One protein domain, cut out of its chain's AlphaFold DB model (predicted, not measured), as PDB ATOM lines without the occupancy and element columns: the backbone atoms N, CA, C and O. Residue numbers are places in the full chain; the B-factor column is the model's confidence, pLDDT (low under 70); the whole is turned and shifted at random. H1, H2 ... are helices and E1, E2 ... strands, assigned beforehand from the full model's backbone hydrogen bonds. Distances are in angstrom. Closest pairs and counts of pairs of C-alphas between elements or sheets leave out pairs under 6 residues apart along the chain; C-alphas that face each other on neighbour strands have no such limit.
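Overview. This is residues 9 to 62 of the 63 residues of an uncharacterized protein of Candidatus Nitrosocosmicus sp. SS (UniProt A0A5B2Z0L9). You see an open, drawn-out model: at one end helix H1 with a small two-strand hairpin, E1 and E2, beside its last part, and from there a trailing stretch that goes on through the short helix H2 to H3 at the far end, with no helix touching another. Residues 9 to 14 of H1, residues 39 to 46 in the trailing stretch and residues 53 to 60 with H3 stick out free. The printed part has 54 residues with three named helices and two named strands, in the order H1, E1, E2, H2, H3; the sheet, in the order E1, E2, is antiparallel and the class is mixed, helices and strands. The whole is extended, with a radius of gyration of the C-alphas of 16.4 A, and it spans 46 by 31 by 17 A, only just flat.

Along the chain. Find C-alpha 9 at (40.453, 18.207, -16.289); from there H1 runs through residues 9 to 20, 16.5 A from first to last C-alpha. Next come strand E1, residues 24 to 26, 6.6 A long, and strand E2, residues 32 to 35, 7.8 A long, which begins at C-alpha 32 at (26.520, 9.091, -10.493). Further on, H2 takes residues 46 to 49, 5.6 A, and H3 takes residues 54 to 60, 10.2 A, ending at C-alpha 60 at (49.337, -1.034, 10.948).

Arrangement. Begin at H1 and look at its C-alpha 18: the closest C-alphas of H1 and E1 are those of Leu 18 and Ile 24, 5.7 A apart. H1 and E2 are apart. E1 and E2 form a hairpin of antiparallel neighbours, with 162 degrees between their directions. C-alphas 24 and 35 face each other at 4.4 A. Look across the pair for N 25 and O 34, 2.9 A, and N 33 and O 25, 2.9 A, both within hydrogen-bond range. Beyond the hairpin, H2 and H3 are apart, and H1 is apart from both. In H1 and H3 every O i to N i+4 pair is within hydrogen-bond range; H2, with four residues, is too short for such a pair, and its one O i to N i+3 pair is within range.

Size, cuts and confidence. The two C-alphas farthest apart are those of Leu 28 and Asp 58, at 46.6 A. The printed part runs from residue 9 to 62 with no cut. Its links are tight from H1 to E1, E1 to E2 and H2 to H3, and short but not tight from E2 to H2. The mean pLDDT of the printed part is 76.6; look at the B-factor column of residues 36 to 51 and 61 to 62, which are under 70.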
ATOM      1  N   SER A   9      40.425  18.679 -14.900       90.31
ATOM      2  CA  SER A   9      40.453  18.207 -16.289       90.31
ATOM      3  C   SER A   9      40.675  16.696 -16.402       90.31
ATOM      4  O   SER A   9      40.014  16.040 -17.205       90.31
ATOM      5  N   LYS A  10      41.563  16.130 -15.573       88.19
ATOM      6  CA  LYS A  10      41.825  14.687 -15.540       88.19
ATOM      7  C   LYS A  10      40.647  13.924 -14.938       88.19
ATOM      8  O   LYS A  10      40.264  12.900 -15.491       88.19
ATOM      9  N   ILE A  11      40.044  14.444 -13.869       89.50
ATOM     10  CA  ILE A  11      38.847  13.852 -13.250       89.50
ATOM     11  C   ILE A  11      37.708  13.778 -14.278       89.50
ATOM     12  O   ILE A  11      37.161  12.705 -14.515       89.50
ATOM     13  N   ASN A  12      37.427  14.879 -14.979       90.62
ATOM     14  CA  ASN A  12      36.373  14.925 -15.994       90.62
ATOM     15  C   ASN A  12      36.633  13.975 -17.171       90.62
ATOM     16  O   ASN A  12      35.699  13.360 -17.684       90.62
ATOM     17  N   ALA A  13      37.889  13.841 -17.607       91.88
ATOM     18  CA  ALA A  13      38.250  12.899 -18.663       91.88
ATOM     19  C   ALA A  13      37.987  11.440 -18.245       91.88
ATOM     20  O   ALA A  13      37.437  10.672 -19.035       91.88
ATOM     21  N   ILE A  14      38.324  11.082 -17.000       91.00
ATOM     22  CA  ILE A  14      38.068   9.747 -16.439       91.00
ATOM     23  C   ILE A  14      36.561   9.479 -16.364       91.00
ATOM     24  O   ILE A  14      36.103   8.451 -16.858       91.00
ATOM     25  N   LEU A  15      35.780  10.410 -15.811       91.19
ATOM     26  CA  LEU A  15      34.332  10.233 -15.659       91.19
ATOM     27  C   LEU A  15      33.629  10.064 -17.013       91.19
ATOM     28  O   LEU A  15      32.884   9.102 -17.196       91.19
ATOM     29  N   LYS A  16      33.954  10.901 -18.008       91.31
ATOM     30  CA  LYS A  16      33.419  10.763 -19.376       91.31
ATOM     31  C   LYS A  16      33.790   9.432 -20.023       91.31
ATOM     32  O   LYS A  16      33.001   8.864 -20.775       91.31
ATOM     33  N   PHE A  17      35.003   8.940 -19.780       92.19
ATOM     34  CA  PHE A  17      35.419   7.633 -20.282       92.19
ATOM     35  C   PHE A  17      34.595   6.500 -19.655       92.19
ATOM     36  O   PHE A  17      34.145   5.606 -20.375       92.19
ATOM     37  N   LEU A  18      34.378   6.541 -18.338       87.94
ATOM     38  CA  LEU A  18      33.589   5.541 -17.619       87.94
ATOM     39  C   LEU A  18      32.125   5.543 -18.074       87.94
ATOM     40  O   LEU A  18      31.566   4.475 -18.322       87.94
ATOM     41  N   GLU A  19      31.537   6.723 -18.259       89.12
ATOM     42  CA  GLU A  19      30.173   6.892 -18.763       89.12
ATOM     43  C   GLU A  19      30.032   6.331 -20.188       89.12
ATOM     44  O   GLU A  19      29.209   5.449 -20.439       89.12
ATOM     45  N   ARG A  20      30.913   6.734 -21.122       90.12
ATOM     46  CA  ARG A  20      30.931   6.217 -22.508       90.12
ATOM     47  C   ARG A  20      31.128   4.705 -22.576       90.12
ATOM     48  O   ARG A  20      30.597   4.051 -23.470       90.12
ATOM     49  N   SER A  21      31.887   4.157 -21.633       86.38
ATOM     50  CA  SER A  21      32.147   2.720 -21.515       86.38
ATOM     51  C   SER A  21      31.012   1.959 -20.816       86.38
ATOM     52  O   SER A  21      31.157   0.765 -20.556       86.38
ATOM     53  N   LYS A  22      29.894   2.633 -20.494       86.44
ATOM     54  CA  LYS A  22      28.749   2.097 -19.740       86.44
ATOM     55  C   LYS A  22      29.161   1.471 -18.402       86.44
ATOM     56  O   LYS A  22      28.562   0.490 -17.968       86.44
ATOM     57  N   ARG A  23      30.224   2.006 -17.787       83.81
ATOM     58  CA  ARG A  23      30.733   1.604 -16.466       83.81
ATOM     59  C   ARG A  23      30.119   2.410 -15.334       83.81
ATOM     60  O   ARG A  23      30.127   1.941 -14.207       83.81
ATOM     61  N   ILE A  24      29.593   3.588 -15.636       88.50
ATOM     62  CA  ILE A  24      28.779   4.387 -14.725       88.50
ATOM     63  C   ILE A  24      27.563   4.917 -15.478       88.50
ATOM     64  O   ILE A  24      27.613   5.043 -16.705       88.50
ATOM     65  N   ILE A  25      26.494   5.224 -14.752       87.62
ATOM     66  CA  ILE A  25      25.348   5.986 -15.257       87.62
ATOM     67  C   ILE A  25      25.243   7.258 -14.429       87.62
ATOM     68  O   ILE A  25      25.386   7.221 -13.205       87.62
ATOM     69  N   VAL A  26      24.999   8.364 -15.118       87.62
ATOM     70  CA  VAL A  26      24.877   9.697 -14.541       87.62
ATOM     71  C   VAL A  26      23.455  10.207 -14.793       87.62
ATOM     72  O   VAL A  26      22.886   9.923 -15.848       87.62
ATOM     73  N   ASP A  27      22.860  10.891 -13.817       90.25
ATOM     74  CA  ASP A  27      21.562  11.553 -13.979       90.25
ATOM     75  C   ASP A  27      21.682  12.904 -14.717       90.25
ATOM     76  O   ASP A  27      22.756  13.305 -15.171       90.25
ATOM     77  N   LEU A  28      20.558  13.614 -14.861       90.75
ATOM     78  CA  LEU A  28      20.512  14.918 -15.534       90.75
ATOM     79  C   LEU A  28      21.284  16.017 -14.785       90.75
ATOM     80  O   LEU A  28      21.697  16.994 -15.410       90.75
ATOM     81  N   ASP A  29      21.493  15.847 -13.480       91.31
ATOM     82  CA  ASP A  29      22.182  16.798 -12.608       91.31
ATOM     83  C   ASP A  29      23.691  16.513 -12.511       91.31
ATOM     84  O   ASP A  29      24.441  17.271 -11.894       91.31
ATOM     85  N   GLY A  30      24.168  15.441 -13.149       84.50
ATOM     86  CA  GLY A  30      25.575  15.058 -13.131       84.50
ATOM     87  C   GLY A  30      25.959  14.145 -11.962       84.50
ATOM     88  O   GLY A  30      27.152  13.901 -11.764       84.50
ATOM     89  N   ASN A  31      24.993  13.619 -11.200       88.81
ATOM     90  CA  ASN A  31      25.263  12.672 -10.121       88.81
ATOM     91  C   ASN A  31      25.406  11.256 -10.669       88.81
ATOM     92  O   ASN A  31      24.633  10.816 -11.520       88.81
ATOM     93  N   ILE A  32      26.367  10.502 -10.140       90.38
ATOM     94  CA  ILE A  32      26.520   9.091 -10.493       90.38
ATOM     95  C   ILE A  32      25.464   8.288  -9.735       90.38
ATOM     96  O   ILE A  32      25.498   8.219  -8.509       90.38
ATOM     97  N   VAL A  33      24.549   7.660 -10.470       90.50
ATOM     98  CA  VAL A  33      23.425   6.895  -9.907       90.50
ATOM     99  C   VAL A  33      23.621   5.383 -10.001       90.50
ATOM    100  O   VAL A  33      22.875   4.629  -9.380       90.50
ATOM    101  N   TRP A  34      24.616   4.914 -10.761       83.31
ATOM    102  CA  TRP A  34      24.919   3.486 -10.878       83.31
ATOM    103  C   TRP A  34      26.350   3.213 -11.359       83.31
ATOM    104  O   TRP A  34      26.912   4.000 -12.121       83.31
ATOM    105  N   PHE A  35      26.899   2.058 -10.969       79.62
ATOM    106  CA  PHE A  35      28.198   1.538 -11.398       79.62
ATOM    107  C   PHE A  35      28.036   0.123 -11.971       79.62
ATOM    108  O   PHE A  35      27.418  -0.738 -11.351       79.62
ATOM    109  N   LYS A  36      28.613  -0.125 -13.151       69.12
ATOM    110  CA  LYS A  36      28.690  -1.457 -13.753       69.12
ATOM    111  C   LYS A  36      29.929  -2.165 -13.255       69.12
ATOM    112  O   LYS A  36      31.044  -1.899 -13.717       69.12
ATOM    113  N   GLU A  37      29.732  -3.130 -12.387       65.06
ATOM    114  CA  GLU A  37      30.773  -4.086 -12.082       65.06
ATOM    115  C   GLU A  37      30.768  -5.197 -13.136       65.06
ATOM    116  O   GLU A  37      29.820  -5.960 -13.273       65.06
ATOM    117  N   ASN A  38      31.834  -5.268 -13.935       57.22
ATOM    118  CA  ASN A  38      31.997  -6.314 -14.950       57.22
ATOM    119  C   ASN A  38      32.788  -7.533 -14.425       57.22
ATOM    120  O   ASN A  38      33.305  -8.277 -15.248       57.22
ATOM    121  N   ASN A  39      32.929  -7.705 -13.101       52.72
ATOM    122  CA  ASN A  39      33.401  -8.929 -12.427       52.72
ATOM    123  C   ASN A  39      33.392  -8.730 -10.889       52.72
ATOM    124  O   ASN A  39      34.444  -8.487 -10.301       52.72
ATOM    125  N   ILE A  40      32.232  -8.833 -10.232       48.84
ATOM    126  CA  ILE A  40      32.163  -9.207  -8.804       48.84
ATOM    127  C   ILE A  40      31.407 -10.518  -8.704       48.84
ATOM    128  O   ILE A  40      30.190 -10.543  -8.600       48.84
ATOM    129  N   ASP A  41      32.154 -11.609  -8.708       50.03
ATOM    130  CA  ASP A  41      31.789 -12.744  -7.860       50.03
ATOM    131  C   ASP A  41      32.676 -12.784  -6.601       50.03
ATOM    132  O   ASP A  41      32.583 -13.706  -5.797       50.03
ATOM    133  N   GLN A  42      33.547 -11.787  -6.396       53.28
ATOM    134  CA  GLN A  42      34.367 -11.668  -5.191       53.28
ATOM    135  C   GLN A  42      34.407 -10.207  -4.747       53.28
ATOM    136  O   GLN A  42      35.072  -9.377  -5.366       53.28
ATOM    137  N   GLU A  43      33.657  -9.889  -3.687       51.91
ATOM    138  CA  GLU A  43      33.860  -8.680  -2.884       51.91
ATOM    139  C   GLU A  43      35.291  -8.713  -2.341       51.91
ATOM    140  O   GLU A  43      35.557  -9.249  -1.263       51.91
ATOM    141  N   TYR A  44      36.243  -8.183  -3.101       53.03
ATOM    142  CA  TYR A  44      37.591  -8.048  -2.589       53.03
ATOM    143  C   TYR A  44      37.638  -6.867  -1.634       53.03
ATOM    144  O   TYR A  44      37.461  -5.711  -2.025       53.03
ATOM    145  N   GLN A  45      37.899  -7.146  -0.364       55.19
ATOM    146  CA  GLN A  45      38.188  -6.087   0.593       55.19
ATOM    147  C   GLN A  45      39.534  -5.436   0.244       55.19
ATOM    148  O   GLN A  45      40.430  -6.091  -0.280       55.19
ATOM    149  N   LEU A  46      39.707  -4.148   0.563       51.81
ATOM    150  CA  LEU A  46      40.904  -3.360   0.220       51.81
ATOM    151  C   LEU A  46      42.224  -4.064   0.585       51.81
ATOM    152  O   LEU A  46      43.203  -3.966  -0.153       51.81
ATOM    153  N   HIS A  47      42.234  -4.820   1.686       62.62
ATOM    154  CA  HIS A  47      43.400  -5.572   2.141       62.62
ATOM    155  C   HIS A  47      43.798  -6.756   1.242       62.62
ATOM    156  O   HIS A  47      44.911  -7.253   1.349       62.62
ATOM    157  N   GLN A  48      42.903  -7.205   0.364       52.12
ATOM    158  CA  GLN A  48      43.101  -8.349  -0.528       52.12
ATOM    159  C   GLN A  48      43.692  -7.942  -1.883       52.12
ATOM    160  O   GLN A  48      44.217  -8.787  -2.600       52.12
ATOM    161  N   VAL A  49      43.607  -6.657  -2.241       59.91
ATOM    162  CA  VAL A  49      44.016  -6.136  -3.560       59.91
ATOM    163  C   VAL A  49      45.095  -5.060  -3.487       59.91
ATOM    164  O   VAL A  49      45.721  -4.754  -4.501       59.91
ATOM    165  N   ALA A  50      45.316  -4.460  -2.317       67.31
ATOM    166  CA  ALA A  50      46.345  -3.448  -2.140       67.31
ATOM    167  C   ALA A  50      47.718  -4.096  -1.902       67.31
ATOM    168  O   ALA A  50      47.906  -4.856  -0.954       67.31
ATOM    169  N   ASP A  51      48.691  -3.747  -2.745       68.25
ATOM    170  CA  ASP A  51      50.103  -4.078  -2.543       68.25
ATOM    171  C   ASP A  51      50.693  -3.134  -1.483       68.25
ATOM    172  O   ASP A  51      51.149  -2.023  -1.778       68.25
ATOM    173  N   PHE A  52      50.571  -3.519  -0.211       80.75
ATOM    174  CA  PHE A  52      51.117  -2.744   0.898       80.75
ATOM    175  C   PHE A  52      52.624  -2.946   1.007       80.75
ATOM    176  O   PHE A  52      53.120  -4.072   1.057       80.75
ATOM    177  N   SER A  53      53.363  -1.839   1.126       78.06
ATOM    178  CA  SER A  53      54.777  -1.922   1.469       78.06
ATOM    179  C   SER A  53      54.943  -2.604   2.824       78.06
ATOM    180  O   SER A  53      54.129  -2.430   3.732       78.06
ATOM    181  N   LYS A  54      56.031  -3.359   2.978       75.50
ATOM    182  CA  LYS A  54      56.311  -4.100   4.212       75.50
ATOM    183  C   LYS A  54      56.260  -3.202   5.457       75.50
ATOM    184  O   LYS A  54      55.601  -3.541   6.432       75.50
ATOM    185  N   ASP A  55      56.827  -2.000   5.351       80.81
ATOM    186  CA  ASP A  55      56.818  -0.985   6.411       80.81
ATOM    187  C   ASP A  55      55.403  -0.554   6.840       80.81
ATOM    188  O   ASP A  55      55.186  -0.170   7.990       80.81
ATOM    189  N   PHE A  56      54.433  -0.576   5.920       79.00
ATOM    190  CA  PHE A  56      53.041  -0.240   6.214       79.00
ATOM    191  C   PHE A  56      52.358  -1.369   6.992       79.00
ATOM    192  O   PHE A  56      51.715  -1.110   8.010       79.00
ATOM    193  N   THR A  57      52.542  -2.617   6.559       76.94
ATOM    194  CA  THR A  57      51.981  -3.799   7.229       76.94
ATOM    195  C   THR A  57      52.557  -3.974   8.631       76.94
ATOM    196  O   THR A  57      51.802  -4.182   9.578       76.94
ATOM    197  N   ASP A  58      53.868  -3.790   8.795       79.56
ATOM    198  CA  ASP A  58      54.539  -3.917  10.094       79.56
ATOM    199  C   ASP A  58      54.037  -2.877  11.112       79.56
ATOM    200  O   ASP A  58      54.042  -3.117  12.320       79.56
ATOM    201  N   ARG A  59      53.573  -1.716  10.634       78.69
ATOM    202  CA  ARG A  59      53.125  -0.608  11.483       78.69
ATOM    203  C   ARG A  59      51.623  -0.607  11.772       78.69
ATOM    204  O   ARG A  59      51.226  -0.075  12.807       78.69
ATOM    205  N   TYR A  60      50.801  -1.163  10.882       76.00
ATOM    206  CA  TYR A  60      49.337  -1.034  10.948       76.00
ATOM    207  C   TYR A  60      48.560  -2.352  10.773       76.00
ATOM    208  O   TYR A  60      47.336  -2.328  10.839       76.00
ATOM    209  N   GLY A  61      49.228  -3.490  10.552       65.00
ATOM    210  CA  GLY A  61      48.590  -4.772  10.216       65.00
ATOM    211  C   GLY A  61      48.068  -5.621  11.386       65.00
ATOM    212  O   GLY A  61      47.435  -6.638  11.130       65.00
ATOM    213  N   ASN A  62      48.313  -5.233  12.644       56.97
ATOM    214  CA  ASN A  62      47.865  -5.962  13.847       56.97
ATOM    215  C   ASN A  62      46.684  -5.260  14.556       56.97
ATOM    216  O   ASN A  62      46.772  -4.965  15.750       56.97
TER     217      ASN A  62